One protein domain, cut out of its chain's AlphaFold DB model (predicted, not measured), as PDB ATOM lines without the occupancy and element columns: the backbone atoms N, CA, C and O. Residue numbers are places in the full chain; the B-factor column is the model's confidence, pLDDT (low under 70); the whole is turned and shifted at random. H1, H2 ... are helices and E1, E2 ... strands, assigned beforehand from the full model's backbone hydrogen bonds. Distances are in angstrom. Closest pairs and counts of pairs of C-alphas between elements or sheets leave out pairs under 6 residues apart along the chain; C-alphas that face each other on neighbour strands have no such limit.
ATOM      1  N   ILE A 781      46.417  41.542 -16.306       80.81
ATOM      2  CA  ILE A 781      46.832  41.941 -14.955       80.81
ATOM      3  C   ILE A 781      48.327  41.675 -14.745       80.81
ATOM      4  O   ILE A 781      49.038  42.561 -14.280       80.81
ATOM      5  N   CYS A 782      48.805  40.468 -15.073       81.50
ATOM      6  CA  CYS A 782      50.201  40.075 -14.850       81.50
ATOM      7  C   CYS A 782      51.048  39.977 -16.126       81.50
ATOM      8  O   CYS A 782      52.252  39.791 -16.012       81.50
ATOM      9  N   PHE A 783      50.448  40.108 -17.314       78.56
ATOM     10  CA  PHE A 783      51.110  39.994 -18.623       78.56
ATOM     11  C   PHE A 783      51.812  38.646 -18.875       78.56
ATOM     12  O   PHE A 783      52.623  38.525 -19.783       78.56
ATOM     13  N   GLU A 784      51.492  37.616 -18.089       76.81
ATOM     14  CA  GLU A 784      51.960  36.246 -18.309       76.81
ATOM     15  C   GLU A 784      50.941  35.451 -19.138       76.81
ATOM     16  O   GLU A 784      49.733  35.716 -19.085       76.81
ATOM     17  N   ASP A 785      51.421  34.454 -19.888       66.06
ATOM     18  CA  ASP A 785      50.568  33.517 -20.623       66.06
ATOM     19  C   ASP A 785      49.842  32.587 -19.625       66.06
ATOM     20  O   ASP A 785      50.498  31.838 -18.889       66.06
ATOM     21  N   PRO A 786      48.495  32.589 -19.571       59.75
ATOM     22  CA  PRO A 786      47.708  31.797 -18.625       59.75
ATOM     23  C   PRO A 786      47.691  30.277 -18.926       59.75
ATOM     24  O   PRO A 786      46.688  29.607 -18.666       59.75
ATOM     25  N   GLN A 787      48.790  29.694 -19.433       53.91
ATOM     26  CA  GLN A 787      48.889  28.324 -19.976       53.91
ATOM     27  C   GLN A 787      48.373  27.204 -19.058       53.91
ATOM     28  O   GLN A 787      47.992  26.140 -19.552       53.91
ATOM     29  N   ILE A 788      48.367  27.418 -17.740       52.56
ATOM     30  CA  ILE A 788      48.054  26.388 -16.741       52.56
ATOM     31  C   ILE A 788      46.548  26.346 -16.403       52.56
ATOM     32  O   ILE A 788      46.043  25.273 -16.078       52.56
ATOM     33  N   SER A 789      45.806  27.455 -16.550       60.12
ATOM     34  CA  SER A 789      44.343  27.510 -16.343       60.12
ATOM     35  C   SER A 789      43.766  28.893 -16.724       60.12
ATOM     36  O   SER A 789      43.649  29.768 -15.852       60.12
ATOM     37  N   PRO A 790      43.401  29.143 -17.994       70.31
ATOM     38  CA  PRO A 790      42.776  30.404 -18.364       70.31
ATOM     39  C   PRO A 790      41.365  30.488 -17.777       70.31
ATOM     40  O   PRO A 790      40.570  29.547 -17.867       70.31
ATOM     41  N   CYS A 791      41.065  31.620 -17.146       73.69
ATOM     42  CA  CYS A 791      39.771  31.890 -16.546       73.69
ATOM     43  C   CYS A 791      39.063  33.013 -17.311       73.69
ATOM     44  O   CYS A 791      39.683  34.022 -17.642       73.69
ATOM     45  N   TYR A 792      37.780  32.821 -17.607       78.06
ATOM     46  CA  TYR A 792      36.970  33.673 -18.469       78.06
ATOM     47  C   TYR A 792      35.819  34.312 -17.696       78.06
ATOM     48  O   TYR A 792      35.152  33.671 -16.878       78.06
ATOM     49  N   LEU A 793      35.547  35.572 -18.025       76.75
ATOM     50  CA  LEU A 793      34.401  36.318 -17.513       76.75
ATOM     51  C   LEU A 793      33.167  36.074 -18.404       76.75
ATOM     52  O   LEU A 793      33.207  36.404 -19.591       76.75
ATOM     53  N   PRO A 794      32.036  35.574 -17.872       66.62
ATOM     54  CA  PRO A 794      30.913  35.094 -18.687       66.62
ATOM     55  C   PRO A 794      30.212  36.172 -19.527       66.62
ATOM     56  O   PRO A 794      29.598  35.850 -20.540       66.62
ATOM     57  N   ARG A 795      30.275  37.452 -19.135       70.94
ATOM     58  CA  ARG A 795      29.593  38.545 -19.857       70.94
ATOM     59  C   ARG A 795      30.398  39.130 -21.018       70.94
ATOM     60  O   ARG A 795      29.803  39.639 -21.961       70.94
ATOM     61  N   CYS A 796      31.726  39.106 -20.937       74.62
ATOM     62  CA  CYS A 796      32.609  39.799 -21.884       74.62
ATOM     63  C   CYS A 796      33.694  38.910 -22.503       74.62
ATOM     64  O   CYS A 796      34.420  39.380 -23.369       74.62
ATOM     65  N   MET A 797      33.803  37.649 -22.073       71.62
ATOM     66  CA  MET A 797      34.746  36.638 -22.572       71.62
ATOM     67  C   MET A 797      36.232  37.012 -22.493       71.62
ATOM     68  O   MET A 797      37.064  36.329 -23.085       71.62
ATOM     69  N   HIS A 798      36.599  38.047 -21.738       80.38
ATOM     70  CA  HIS A 798      38.004  38.333 -21.470       80.38
ATOM     71  C   HIS A 798      38.606  37.243 -20.581       80.38
ATOM     72  O   HIS A 798      38.010  36.863 -19.567       80.38
ATOM     73  N   SER A 799      39.782  36.758 -20.982       80.19
ATOM     74  CA  SER A 799      40.576  35.774 -20.255       80.19
ATOM     75  C   SER A 799      41.649  36.435 -19.400       80.19
ATOM     76  O   SER A 799      42.253  37.427 -19.805       80.19
ATOM     77  N   ALA A 800      41.929  35.851 -18.245       79.25
ATOM     78  CA  ALA A 800      43.057  36.213 -17.395       79.25
ATOM     79  C   ALA A 800      43.447  35.022 -16.500       79.25
ATOM     80  O   ALA A 800      42.749  34.003 -16.455       79.25
ATOM     81  N   CYS A 801      44.558  35.143 -15.772       78.25
ATOM     82  CA  CYS A 801      44.938  34.167 -14.751       78.25
ATOM     83  C   CYS A 801      43.865  34.100 -13.653       78.25
ATOM     84  O   CYS A 801      43.383  35.134 -13.184       78.25
ATOM     85  N   LYS A 802      43.520  32.885 -13.206       76.44
ATOM     86  CA  LYS A 802      42.532  32.655 -12.137       76.44
ATOM     87  C   LYS A 802      42.866  33.435 -10.864       76.44
ATOM     88  O   LYS A 802      41.997  34.102 -10.319       76.44
ATOM     89  N   THR A 803      44.121  33.369 -10.420       77.56
ATOM     90  CA  THR A 803      44.609  34.091  -9.234       77.56
ATOM     91  C   THR A 803      44.443  35.595  -9.400       77.56
ATOM     92  O   THR A 803      43.812  36.228  -8.565       77.56
ATOM     93  N   CYS A 804      44.878  36.149 -10.534       81.69
ATOM     94  CA  CYS A 804      44.749  37.575 -10.810       81.69
ATOM     95  C   CYS A 804      43.290  38.059 -10.827       81.69
ATOM     96  O   CYS A 804      43.009  39.128 -10.296       81.69
ATOM     97  N   LEU A 805      42.359  37.295 -11.414       80.19
ATOM     98  CA  LEU A 805      40.935  37.661 -11.419       80.19
ATOM     99  C   LEU A 805      40.312  37.597 -10.028       80.19
ATOM    100  O   LEU A 805      39.565  38.500  -9.666       80.19
ATOM    101  N   VAL A 806      40.615  36.550  -9.258       80.19
ATOM    102  CA  VAL A 806      40.123  36.399  -7.882       80.19
ATOM    103  C   VAL A 806      40.661  37.522  -6.996       80.19
ATOM    104  O   VAL A 806      39.885  38.175  -6.307       80.19
ATOM    105  N   ASP A 807      41.961  37.815  -7.064       82.19
ATOM    106  CA  ASP A 807      42.580  38.878  -6.265       82.19
ATOM    107  C   ASP A 807      42.030  40.261  -6.639       82.19
ATOM    108  O   ASP A 807      41.728  41.069  -5.762       82.19
ATOM    109  N   TYR A 808      41.822  40.517  -7.932       84.62
ATOM    110  CA  TYR A 808      41.205  41.750  -8.411       84.62
ATOM    111  C   TYR A 808      39.753  41.902  -7.919       84.62
ATOM    112  O   TYR A 808      39.398  42.949  -7.380       84.62
ATOM    113  N   LEU A 809      38.920  40.859  -8.040       82.69
ATOM    114  CA  LEU A 809      37.530  40.892  -7.565       82.69
ATOM    115  C   LEU A 809      37.452  41.055  -6.042       82.69
ATOM    116  O   LEU A 809      36.625  41.825  -5.548       82.69
ATOM    117  N   ARG A 810      38.349  40.397  -5.297       80.88
ATOM    118  CA  ARG A 810      38.487  40.578  -3.848       80.88
ATOM    119  C   ARG A 810      38.828  42.024  -3.503       80.88
ATOM    120  O   ARG A 810      38.191  42.602  -2.628       80.88
ATOM    121  N   GLN A 811      39.770  42.629  -4.221       82.31
ATOM    122  CA  GLN A 811      40.191  44.005  -3.981       82.31
ATOM    123  C   GLN A 811      39.089  45.026  -4.321       82.31
ATOM    124  O   GLN A 811      38.930  46.009  -3.600       82.31
ATOM    125  N   CYS A 812      38.281  44.782  -5.361       82.56
ATOM    126  CA  CYS A 812      37.071  45.568  -5.635       82.56
ATOM    127  C   CYS A 812      36.061  45.461  -4.482       82.56
ATOM    128  O   CYS A 812      35.544  46.475  -4.012       82.56
ATOM    129  N   LYS A 813      35.840  44.247  -3.965       81.00
ATOM    130  CA  LYS A 813      34.919  43.988  -2.851       81.00
ATOM    131  C   LYS A 813      35.367  44.656  -1.548       81.00
ATOM    132  O   LYS A 813      34.541  45.237  -0.854       81.00
ATOM    133  N   GLU A 814      36.664  44.630  -1.242       81.75
ATOM    134  CA  GLU A 814      37.253  45.329  -0.087       81.75
ATOM    135  C   GLU A 814      37.108  46.855  -0.183       81.75
ATOM    136  O   GLU A 814      36.951  47.527   0.836       81.75
ATOM    137  N   ARG A 815      37.120  47.406  -1.402       83.50
ATOM    138  CA  ARG A 815      36.907  48.838  -1.668       83.50
ATOM    139  C   ARG A 815      35.431  49.243  -1.723       83.50
ATOM    140  O   ARG A 815      35.144  50.433  -1.812       83.50
ATOM    141  N   GLY A 816      34.504  48.284  -1.658       76.31
ATOM    142  CA  GLY A 816      33.068  48.528  -1.809       76.31
ATOM    143  C   GLY A 816      32.642  48.863  -3.244       76.31
ATOM    144  O   GLY A 816      31.586  49.458  -3.441       76.31
ATOM    145  N   GLU A 817      33.457  48.511  -4.239       80.75
ATOM    146  CA  GLU A 817      33.174  48.716  -5.661       80.75
ATOM    147  C   GLU A 817      32.480  47.479  -6.262       80.75
ATOM    148  O   GLU A 817      32.769  46.340  -5.887       80.75
ATOM    149  N   GLU A 818      31.569  47.682  -7.220       77.62
ATOM    150  CA  GLU A 818      30.946  46.575  -7.955       77.62
ATOM    151  C   GLU A 818      31.990  45.859  -8.831       77.62
ATOM    152  O   GLU A 818      32.679  46.487  -9.638       77.62
ATOM    153  N   GLY A 819      32.104  44.532  -8.694       79.06
ATOM    154  CA  GLY A 819      33.060  43.726  -9.455       79.06
ATOM    155  C   GLY A 819      32.839  43.856 -10.965       79.06
ATOM    156  O   GLY A 819      31.797  43.460 -11.486       79.06
ATOM    157  N   ALA A 820      33.814  44.408 -11.687       84.00
ATOM    158  CA  ALA A 820      33.722  44.674 -13.124       84.00
ATOM    159  C   ALA A 820      34.964  44.174 -13.861       84.00
ATOM    160  O   ALA A 820      36.064  44.252 -13.333       84.00
ATOM    161  N   CYS A 821      34.822  43.703 -15.103       82.62
ATOM    162  CA  CYS A 821      35.951  43.191 -15.890       82.62
ATOM    163  C   CYS A 821      37.152  44.171 -15.922       82.62
ATOM    164  O   CYS A 821      36.957  45.327 -16.300       82.62
ATOM    165  N   PRO A 822      38.396  43.731 -15.639       82.44
ATOM    166  CA  PRO A 822      39.573  44.608 -15.667       82.44
ATOM    167  C   PRO A 822      39.866  45.175 -17.068       82.44
ATOM    168  O   PRO A 822      40.416  46.266 -17.191       82.44
ATOM    169  N   THR A 823      39.450  44.474 -18.126       83.44
ATOM    170  CA  THR A 823      39.689  44.881 -19.518       83.44
ATOM    171  C   THR A 823      38.616  45.834 -20.047       83.44
ATOM    172  O   THR A 823      38.937  46.857 -20.643       83.44
ATOM    173  N   CYS A 824      37.332  45.520 -19.845       83.38
ATOM    174  CA  CYS A 824      36.224  46.264 -20.466       83.38
ATOM    175  C   CYS A 824      35.221  46.868 -19.480       83.38
ATOM    176  O   CYS A 824      34.226  47.445 -19.911       83.38
ATOM    177  N   ARG A 825      35.453  46.715 -18.170       80.81
ATOM    178  CA  ARG A 825      34.636  47.264 -17.072       80.81
ATOM    179  C   ARG A 825      33.152  46.888 -17.121       80.81
ATOM    180  O   ARG A 825      32.314  47.564 -16.539       80.81
ATOM    181  N   VAL A 826      32.822  45.785 -17.790       80.75
ATOM    182  CA  VAL A 826      31.471  45.215 -17.783       80.75
ATOM    183  C   VAL A 826      31.279  44.454 -16.470       80.75
ATOM    184  O   VAL A 826      32.062  43.551 -16.167       80.75
ATOM    185  N   GLY A 827      30.245  44.825 -15.715       74.00
ATOM    186  CA  GLY A 827      29.846  44.231 -14.438       74.00
ATOM    187  C   GLY A 827      28.320  44.262 -14.251       74.00
ATOM    188  O   GLY A 827      27.617  44.741 -15.151       74.00
ATOM    189  N   PRO A 828      27.790  43.726 -13.138       74.56
ATOM    190  CA  PRO A 828      28.515  43.094 -12.029       74.56
ATOM    191  C   PRO A 828      28.939  41.644 -12.339       74.56
ATOM    192  O   PRO A 828      28.228  40.916 -13.041       74.56
ATOM    193  N   VAL A 829      30.110  41.242 -11.836       73.56
ATOM    194  CA  VAL A 829      30.651  39.874 -11.888       73.56
ATOM    195  C   VAL A 829      31.149  39.467 -10.503       73.56
ATOM    196  O   VAL A 829      31.908  40.215  -9.890       73.56
ATOM    197  N   ASP A 830      30.751  38.282 -10.038       70.75
ATOM    198  CA  ASP A 830      31.204  37.710  -8.765       70.75
ATOM    199  C   ASP A 830      32.218  36.564  -8.977       70.75
ATOM    200  O   ASP A 830      32.322  35.991 -10.067       70.75
ATOM    201  N   GLU A 831      32.966  36.189  -7.935       69.06
ATOM    202  CA  GLU A 831      33.972  35.112  -7.992       69.06
ATOM    203  C   GLU A 831      33.373  33.760  -8.425       69.06
ATOM    204  O   GLU A 831      34.058  32.950  -9.057       69.06
ATOM    205  N   GLY A 832      32.098  33.510  -8.105       64.62
ATOM    206  CA  GLY A 832      31.377  32.284  -8.467       64.62
ATOM    207  C   GLY A 832      30.993  32.192  -9.949       64.62
ATOM    208  O   GLY A 832      30.808  31.088 -10.472       64.62
ATOM    209  N   ASP A 833      30.930  33.328 -10.643       68.31
ATOM    210  CA  ASP A 833      30.553  33.416 -12.059       68.31
ATOM    211  C   ASP A 833      31.726  33.143 -13.007       68.31
ATOM    212  O   ASP A 833      31.529  32.928 -14.207       68.31
ATOM    213  N   LEU A 834      32.947  33.120 -12.474       73.75
ATOM    214  CA  LEU A 834      34.167  32.833 -13.218       73.75
ATOM    215  C   LEU A 834      34.125  31.441 -13.863       73.75
ATOM    216  O   LEU A 834      33.753  30.449 -13.229       73.75
ATOM    217  N   ILE A 835      34.536  31.359 -15.130       74.31
ATOM    218  CA  ILE A 835      34.594  30.113 -15.901       74.31
ATOM    219  C   ILE A 835      36.057  29.699 -16.060       74.31
ATOM    220  O   ILE A 835      36.831  30.373 -16.727       74.31
ATOM    221  N   GLU A 836      36.443  28.571 -15.483       72.94
ATOM    222  CA  GLU A 836      37.777  27.988 -15.614       72.94
ATOM    223  C   GLU A 836      37.829  27.020 -16.799       72.94
ATOM    224  O   GLU A 836      36.983  26.132 -16.918       72.94
ATOM    225  N   ALA A 837      38.820  27.175 -17.677       70.00
ATOM    226  CA  ALA A 837      39.067  26.258 -18.781       70.00
ATOM    227  C   ALA A 837      40.147  25.233 -18.407       70.00
ATOM    228  O   ALA A 837      41.305  25.574 -18.179       70.00
ATOM    229  N   ILE A 838      39.766  23.958 -18.373       66.00
ATOM    230  CA  ILE A 838      40.617  22.835 -17.969       66.00
ATOM    231  C   ILE A 838      40.893  21.963 -19.191       66.00
ATOM    232  O   ILE A 838      39.974  21.357 -19.744       66.00
ATOM    233  N   ARG A 839      42.157  21.862 -19.609       63.41
ATOM    234  CA  ARG A 839      42.560  20.976 -20.712       63.41
ATOM    235  C   ARG A 839      42.473  19.511 -20.276       63.41
ATOM    236  O   ARG A 839      42.989  19.132 -19.228       63.41
ATOM    237  N   THR A 840      41.813  18.682 -21.078       56.75
ATOM    238  CA  THR A 840      41.601  17.249 -20.804       56.75
ATOM    239  C   THR A 840      42.578  16.342 -21.535       56.75
ATOM    240  O   THR A 840      42.658  15.164 -21.197       56.75
ATOM    241  N   ARG A 841      43.319  16.873 -22.518       56.56
ATOM    242  CA  ARG A 841      44.321  16.136 -23.296       56.56
ATOM    243  C   ARG A 841      45.684  16.834 -23.242       56.56
ATOM    244  O   ARG A 841      45.714  18.068 -23.207       56.56
ATOM    245  N   PRO A 842      46.794  16.077 -23.282       46.41
ATOM    246  CA  PRO A 842      48.125  16.650 -23.444       46.41
ATOM    247  C   PRO A 842      48.201  17.454 -24.748       46.41
ATOM    248  O   PRO A 842      47.620  17.053 -25.759       46.41
ATOM    249  N   ALA A 843      48.927  18.574 -24.747       42.59
ATOM    250  CA  ALA A 843      49.257  19.271 -25.984       42.59
ATOM    251  C   ALA A 843      50.096  18.332 -26.865       42.59
ATOM    252  O   ALA A 843      51.145  17.850 -26.435       42.59
ATOM    253  N   ILE A 864      37.447  21.493 -20.948       62.78
ATOM    254  CA  ILE A 864      36.198  21.579 -20.180       62.78
ATOM    255  C   ILE A 864      36.125  22.961 -19.539       62.78
ATOM    256  O   ILE A 864      37.077  23.392 -18.898       62.78
ATOM    257  N   TYR A 865      34.976  23.619 -19.660       64.81
ATOM    258  CA  TYR A 865      34.682  24.871 -18.970       64.81
ATOM    259  C   TYR A 865      33.894  24.582 -17.691       64.81
ATOM    260  O   TYR A 865      32.785  24.044 -17.752       64.81
ATOM    261  N   VAL A 866      34.458  24.917 -16.534       62.00
ATOM    262  CA  VAL A 866      33.858  24.677 -15.216       62.00
ATOM    263  C   VAL A 866      33.659  26.012 -14.510       62.00
ATOM    264  O   VAL A 866      34.590  26.797 -14.399       62.00
ATOM    265  N   ARG A 867      32.449  26.292 -14.011       62.09
ATOM    266  CA  ARG A 867      32.232  27.497 -13.190       62.09
ATOM    267  C   ARG A 867      32.891  27.361 -11.821       62.09
ATOM    268  O   ARG A 867      32.951  26.253 -11.289       62.09
ATOM    269  N   ASN A 868      33.249  28.477 -11.209       61.84
ATOM    270  CA  ASN A 868      33.825  28.531  -9.869       61.84
ATOM    271  C   ASN A 868      32.770  28.653  -8.741       61.84
ATOM    272  O   ASN A 868      33.097  28.999  -7.615       61.84
ATOM    273  N   ASN A 869      31.493  28.358  -9.012       54.97
ATOM    274  CA  ASN A 869      30.386  28.554  -8.058       54.97
ATOM    275  C   ASN A 869      30.278  27.513  -6.917       54.97
ATOM    276  O   ASN A 869      29.255  27.466  -6.243       54.97
ATOM    277  N   LEU A 870      31.274  26.639  -6.722       57.34
ATOM    278  CA  LEU A 870      31.250  25.637  -5.654       57.34
ATOM    279  C   LEU A 870      32.499  25.764  -4.785       57.34
ATOM    280  O   LEU A 870      33.584  25.330  -5.184       57.34
ATOM    281  N   ARG A 871      32.339  26.324  -3.581       62.09
ATOM    282  CA  ARG A 871      33.414  26.396  -2.590       62.09
ATOM    283  C   ARG A 871      33.649  24.996  -2.022       62.09
ATOM    284  O   ARG A 871      32.889  24.503  -1.194       62.09
ATOM    285  N   SER A 872      34.675  24.326  -2.534       71.81
ATOM    286  CA  SER A 872      35.038  22.967  -2.129       71.81
ATOM    287  C   SER A 872      36.004  22.975  -0.943       71.81
ATOM    288  O   SER A 872      36.668  23.983  -0.701       71.81
TER     289      SER A 872
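Overview. This is residues 781 to 843 and 864 to 872 of the 1051 residues of the protein "DNA repair protein rad5" of Kalmanozyma brasiliensis (strain GHG001) (UniProt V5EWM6). With little regular structure, this is a small twisted antiparallel sheet, ordered E2, E1, E3, E4, with one helix, H1, standing up from its E2 edge and a long loop, residues 815 to 834, returning to E3. The printed part has 72 residues, 28 in named elements: E1, E2, H1, E3, E4 along the chain, class mixed. It is compact, radius of gyration of the C-alphas 12.2 A, spanning 41 by 28 by 20 A.

Arrangement. E1, residues 790 to 792, and E2, residues 799 to 801, form a hairpin; N 791 and O 800, 3.0 A, are within hydrogen-bond range. H1, residues 802 to 814, has every O i to N i+4 pair within range and stands up from the sheet over E2, rising 47 degrees. E3, residues 835 to 839, pairs antiparallel with E1 through N 792 and O 835, 2.8 A. E4, residues 864 to 867, pairs antiparallel with E3 through N 836 and O 866, 2.8 A. E2, H1 and E3 make a split strand-helix-strand unit, E1 between its strands, with a right-handed crossover.

Along the chain. E1 begins at C-alpha 790 (42.776, 30.404, -18.364); E4 ends at C-alpha 867 (32.232, 27.497, -13.190). H1 is 18.3 A long, E3 13.0 A.

Size, cuts and confidence. Residues 844 to 863 are not printed, a gap of 14.5 A between C-alphas 843 and 864. H1 to E3 is a long link. Confidence is low at 23 residues, among them 864 to 871.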